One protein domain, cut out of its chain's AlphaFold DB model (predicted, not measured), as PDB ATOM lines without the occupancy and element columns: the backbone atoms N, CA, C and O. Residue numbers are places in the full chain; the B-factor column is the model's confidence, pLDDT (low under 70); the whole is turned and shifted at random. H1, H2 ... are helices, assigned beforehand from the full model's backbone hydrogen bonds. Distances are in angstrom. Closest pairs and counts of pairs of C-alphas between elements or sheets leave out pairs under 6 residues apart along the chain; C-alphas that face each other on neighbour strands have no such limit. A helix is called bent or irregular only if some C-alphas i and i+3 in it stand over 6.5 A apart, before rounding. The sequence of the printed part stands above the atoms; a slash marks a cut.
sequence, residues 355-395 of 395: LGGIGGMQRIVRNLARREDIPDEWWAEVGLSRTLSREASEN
ATOM      1  N   LEU A 355      90.862 158.056 155.309       58.92
ATOM      2  CA  LEU A 355      91.609 159.157 155.898       58.92
ATOM      3  C   LEU A 355      91.195 160.525 155.341       58.92
ATOM      4  O   LEU A 355      91.884 161.494 155.626       58.92
ATOM      5  N   GLY A 356      90.098 160.639 154.580       66.20
ATOM      6  CA  GLY A 356      89.640 161.894 153.968       66.20
ATOM      7  C   GLY A 356      90.445 162.324 152.734       66.20
ATOM      8  O   GLY A 356      90.596 163.520 152.473       66.20
ATOM      9  N   GLY A 357      91.014 161.362 152.015       74.90
ATOM     10  CA  GLY A 357      91.900 161.554 150.875       74.90
ATOM     11  C   GLY A 357      93.160 162.344 151.228       74.90
ATOM     12  O   GLY A 357      93.614 162.408 152.374       74.90
ATOM     13  N   ILE A 358      93.690 163.032 150.218       74.56
ATOM     14  CA  ILE A 358      94.788 164.001 150.354       74.56
ATOM     15  C   ILE A 358      94.445 165.066 151.414       74.56
ATOM     16  O   ILE A 358      95.308 165.491 152.185       74.56
ATOM     17  N   GLY A 359      93.169 165.454 151.517       76.40
ATOM     18  CA  GLY A 359      92.701 166.472 152.456       76.40
ATOM     19  C   GLY A 359      92.862 166.085 153.927       76.40
ATOM     20  O   GLY A 359      93.238 166.923 154.752       76.40
ATOM     21  N   GLY A 360      92.619 164.825 154.292       79.13
ATOM     22  CA  GLY A 360      92.795 164.407 155.680       79.13
ATOM     23  C   GLY A 360      94.228 164.007 156.028       79.13
ATOM     24  O   GLY A 360      94.645 164.262 157.159       79.13
ATOM     25  N   MET A 361      95.045 163.569 155.062       78.67
ATOM     26  CA  MET A 361      96.499 163.498 155.262       78.67
ATOM     27  C   MET A 361      97.084 164.887 155.557       78.67
ATOM     28  O   MET A 361      97.797 165.055 156.545       78.67
ATOM     29  N   GLN A 362      96.698 165.915 154.794       80.81
ATOM     30  CA  GLN A 362      97.072 167.303 155.093       80.81
ATOM     31  C   GLN A 362      96.588 167.748 156.479       80.81
ATOM     32  O   GLN A 362      97.306 168.451 157.188       80.81
ATOM     33  N   ARG A 363      95.389 167.331 156.906       81.70
ATOM     34  CA  ARG A 363      94.878 167.618 158.257       81.70
ATOM     35  C   ARG A 363      95.737 166.971 159.343       81.70
ATOM     36  O   ARG A 363      95.987 167.608 160.363       81.70
ATOM     37  N   ILE A 364      96.192 165.738 159.126       83.75
ATOM     38  CA  ILE A 364      97.090 165.025 160.042       83.75
ATOM     39  C   ILE A 364      98.445 165.726 160.100       83.75
ATOM     40  O   ILE A 364      98.888 166.042 161.197       83.75
ATOM     41  N   VAL A 365      99.053 166.055 158.955       85.95
ATOM     42  CA  VAL A 365     100.335 166.779 158.903       85.95
ATOM     43  C   VAL A 365     100.222 168.148 159.576       85.95
ATOM     44  O   VAL A 365     101.082 168.497 160.374       85.95
ATOM     45  N   ARG A 366      99.131 168.898 159.363       84.76
ATOM     46  CA  ARG A 366      98.886 170.174 160.066       84.76
ATOM     47  C   ARG A 366      98.709 169.994 161.575       84.76
ATOM     48  O   ARG A 366      99.208 170.808 162.344       84.76
ATOM     49  N   ASN A 367      98.005 168.950 162.012       85.44
ATOM     50  CA  ASN A 367      97.876 168.633 163.439       85.44
ATOM     51  C   ASN A 367      99.221 168.226 164.052       85.44
ATOM     52  O   ASN A 367      99.495 168.558 165.200       85.44
ATOM     53  N   LEU A 368     100.057 167.534 163.279       86.34
ATOM     54  CA  LEU A 368     101.392 167.125 163.679       86.34
ATOM     55  C   LEU A 368     102.349 168.324 163.732       86.34
ATOM     56  O   LEU A 368     103.130 168.440 164.664       86.34
ATOM     57  N   ALA A 369     102.255 169.260 162.790       84.52
ATOM     58  CA  ALA A 369     103.076 170.471 162.776       84.52
ATOM     59  C   ALA A 369     102.760 171.415 163.950       84.52
ATOM     60  O   ALA A 369     103.611 172.191 164.368       84.52
ATOM     61  N   ARG A 370     101.547 171.328 164.517       83.75
ATOM     62  CA  ARG A 370     101.134 172.069 165.725       83.75
ATOM     63  C   ARG A 370     101.619 171.445 167.033       83.75
ATOM     64  O   ARG A 370     101.437 172.045 168.087       83.75
ATOM     65  N   ARG A 371     102.161 170.228 166.987       85.03
ATOM     66  CA  ARG A 371     102.621 169.493 168.164       85.03
ATOM     67  C   ARG A 371     104.038 169.932 168.537       85.03
ATOM     68  O   ARG A 371     104.990 169.719 167.785       85.03
ATOM     69  N   GLU A 372     104.170 170.564 169.701       82.30
ATOM     70  CA  GLU A 372     105.456 171.033 170.243       82.30
ATOM     71  C   GLU A 372     106.360 169.879 170.706       82.30
ATOM     72  O   GLU A 372     107.563 170.063 170.837       82.30
ATOM     73  N   ASP A 373     105.808 168.677 170.898       87.79
ATOM     74  CA  ASP A 373     106.520 167.484 171.376       87.79
ATOM     75  C   ASP A 373     107.323 166.747 170.293       87.79
ATOM     76  O   ASP A 373     107.980 165.749 170.577       87.79
ATOM     77  N   ILE A 374     107.271 167.218 169.048       83.91
ATOM     78  CA  ILE A 374     107.992 166.611 167.927       83.91
ATOM     79  C   ILE A 374     109.217 167.481 167.635       83.91
ATOM     80  O   ILE A 374     109.035 168.660 167.369       83.91
ATOM     81  N   PRO A 375     110.451 166.977 167.660       86.71
ATOM     82  CA  PRO A 375     111.618 167.816 167.408       86.71
ATOM     83  C   PRO A 375     111.691 168.309 165.956       86.71
ATOM     84  O   PRO A 375     111.168 167.659 165.049       86.71
ATOM     85  N   ASP A 376     112.370 169.426 165.705       83.98
ATOM     86  CA  ASP A 376     112.583 169.934 164.342       83.98
ATOM     87  C   ASP A 376     113.467 168.980 163.520       83.98
ATOM     88  O   ASP A 376     113.238 168.813 162.320       83.98
ATOM     89  N   GLU A 377     114.401 168.266 164.163       86.30
ATOM     90  CA  GLU A 377     115.199 167.228 163.506       86.30
ATOM     91  C   GLU A 377     114.346 166.074 162.965       86.30
ATOM     92  O   GLU A 377     114.685 165.481 161.943       86.30
ATOM     93  N   TRP A 378     113.198 165.790 163.593       88.40
ATOM     94  CA  TRP A 378     112.287 164.753 163.117       88.40
ATOM     95  C   TRP A 378     111.662 165.142 161.777       88.40
ATOM     96  O   TRP A 378     111.593 164.315 160.871       88.40
ATOM     97  N   TRP A 379     111.260 166.407 161.644       90.76
ATOM     98  CA  TRP A 379     110.704 166.973 160.415       90.76
ATOM     99  C   TRP A 379     111.740 166.981 159.289       90.76
ATOM    100  O   TRP A 379     111.474 166.461 158.202       90.76
ATOM    101  N   ALA A 380     112.948 167.475 159.579       86.86
ATOM    102  CA  ALA A 380     114.049 167.507 158.619       86.86
ATOM    103  C   ALA A 380     114.399 166.107 158.085       86.86
ATOM    104  O   ALA A 380     114.648 165.934 156.893       86.86
ATOM    105  N   GLU A 381     114.361 165.091 158.946       83.18
ATOM    106  CA  GLU A 381     114.664 163.710 158.570       83.18
ATOM    107  C   GLU A 381     113.587 163.062 157.692       83.18
ATOM    108  O   GLU A 381     113.906 162.225 156.850       83.18
ATOM    109  N   VAL A 382     112.322 163.475 157.832       82.64
ATOM    110  CA  VAL A 382     111.237 163.053 156.929       82.64
ATOM    111  C   VAL A 382     111.110 163.950 155.690       82.64
ATOM    112  O   VAL A 382     110.161 163.799 154.922       82.64
ATOM    113  N   GLY A 383     112.049 164.881 155.479       87.22
ATOM    114  CA  GLY A 383     112.049 165.802 154.340       87.22
ATOM    115  C   GLY A 383     110.902 166.815 154.363       87.22
ATOM    116  O   GLY A 383     110.534 167.351 153.319       87.22
ATOM    117  N   LEU A 384     110.310 167.065 155.533       83.29
ATOM    118  CA  LEU A 384     109.238 168.038 155.717       83.29
ATOM    119  C   LEU A 384     109.753 169.193 156.577       83.29
ATOM    120  O   LEU A 384     110.456 168.986 157.554       83.29
ATOM    121  N   SER A 385     109.361 170.423 156.267       75.03
ATOM    122  CA  SER A 385     109.661 171.571 157.123       75.03
ATOM    123  C   SER A 385     108.445 171.888 157.982       75.03
ATOM    124  O   SER A 385     107.338 172.040 157.456       75.03
ATOM    125  N   ARG A 386     108.635 172.082 159.295       70.25
ATOM    126  CA  ARG A 386     107.577 172.631 160.167       70.25
ATOM    127  C   ARG A 386     107.034 173.972 159.662       70.25
ATOM    128  O   ARG A 386     105.915 174.354 159.992       70.25
ATOM    129  N   THR A 387     107.834 174.685 158.870       64.08
ATOM    130  CA  THR A 387     107.595 176.065 158.450       64.08
ATOM    131  C   THR A 387     106.707 176.228 157.225       64.08
ATOM    132  O   THR A 387     106.342 177.367 156.963       64.08
ATOM    133  N   LEU A 388     106.222 175.164 156.559       55.56
ATOM    134  CA  LEU A 388     105.317 175.279 155.389       55.56
ATOM    135  C   LEU A 388     103.989 176.038 155.657       55.56
ATOM    136  O   LEU A 388     103.133 176.132 154.784       55.56
ATOM    137  N   SER A 389     103.764 176.579 156.859       47.48
ATOM    138  CA  SER A 389     102.640 177.473 157.176       47.48
ATOM    139  C   SER A 389     103.031 178.807 157.826       47.48
ATOM    140  O   SER A 389     102.135 179.592 158.117       47.48
ATOM    141  N   ARG A 390     104.321 179.100 158.052       48.00
ATOM    142  CA  ARG A 390     104.757 180.400 158.604       48.00
ATOM    143  C   ARG A 390     105.124 181.414 157.517       48.00
ATOM    144  O   ARG A 390     104.956 182.607 157.714       48.00
ATOM    145  N   GLU A 391     105.525 180.935 156.346       48.88
ATOM    146  CA  GLU A 391     106.073 181.760 155.250       48.88
ATOM    147  C   GLU A 391     104.979 182.331 154.323       48.88
ATOM    148  O   GLU A 391     105.264 183.107 153.422       48.88
ATOM    149  N   ALA A 392     103.706 181.986 154.563       50.64
ATOM    150  CA  ALA A 392     102.547 182.508 153.829       50.64
ATOM    151  C   ALA A 392     101.783 183.612 154.594       50.64
ATOM    152  O   ALA A 392     100.650 183.938 154.249       50.64
ATOM    153  N   SER A 393     102.352 184.150 155.680       51.69
ATOM    154  CA  SER A 393     101.755 185.252 156.461       51.69
ATOM    155  C   SER A 393     102.740 186.382 156.798       51.69
ATOM    156  O   SER A 393     102.381 187.295 157.533       51.69
ATOM    157  N   GLU A 394     103.952 186.340 156.236       44.90
ATOM    158  CA  GLU A 394     104.947 187.424 156.244       44.90
ATOM    159  C   GLU A 394     105.352 187.747 154.792       44.90
ATOM    160  O   GLU A 394     106.472 187.497 154.360       44.90
ATOM    161  N   ASN A 395     104.380 188.217 154.015       40.70
ATOM    162  CA  ASN A 395     104.497 189.026 152.795       40.70
ATOM    163  C   ASN A 395     103.112 189.627 152.530       40.70
ATOM    164  O   ASN A 395     103.056 190.704 151.898       40.70
TER     165      ASN A 395
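This is residues 355 to 395 of the 395 residues of an uncharacterized protein of Madurella mycetomatis (UniProt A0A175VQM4). The domain is an open, V-like shape: the helix H1 makes one arm, the tail after H2 makes the other, and the short helix H2 lies with the link from H1 where the two arms come together. The far tips of both arms, residues 356 to 362 and residues 390 to 395, stick out free. The printed part has 41 residues with two named helices, H1 then H2, and no named strand. The class is all helix, though under half of the residues, 19 of 41, are in named elements. The whole is only just loose, close to compact, with a radius of gyration of the C-alphas of 11.2 A and spans of 27 by 27 by 18 A.

The longest helix is H1, residues 357 to 369. A short link of 6 residues joins it to H2, residues 376 to 381. H1 and H2 are apart, with no C-alpha of the one within 8 A of the other. In both helices every O i to N i+4 pair is within hydrogen-bond range. Residues 357 to 362 of H1 stand free.

H1 runs from Gly 357, C-alpha at (91.900, 161.554, 150.875), to Ala 369, C-alpha at (103.076, 170.471, 162.776), 18.6 A from first to last C-alpha. H2 runs from Asp 376 to Glu 381, whose C-alpha is at (114.664, 163.710, 158.570). Neither helix is bent or irregular.

The two C-alphas farthest apart are those of Leu 355 and Asn 395, 32.7 A. The printed part has no cut, and it ends at Asn 395, the chain's last residue. Residues 382 to 395 are a long stretch with no named element, their C-alphas 5 to 20 A from the mean of the C-alphas. The mean pLDDT of the printed part is 74.7, and residues 355 to 356 and 387 to 395 of this model are under 70.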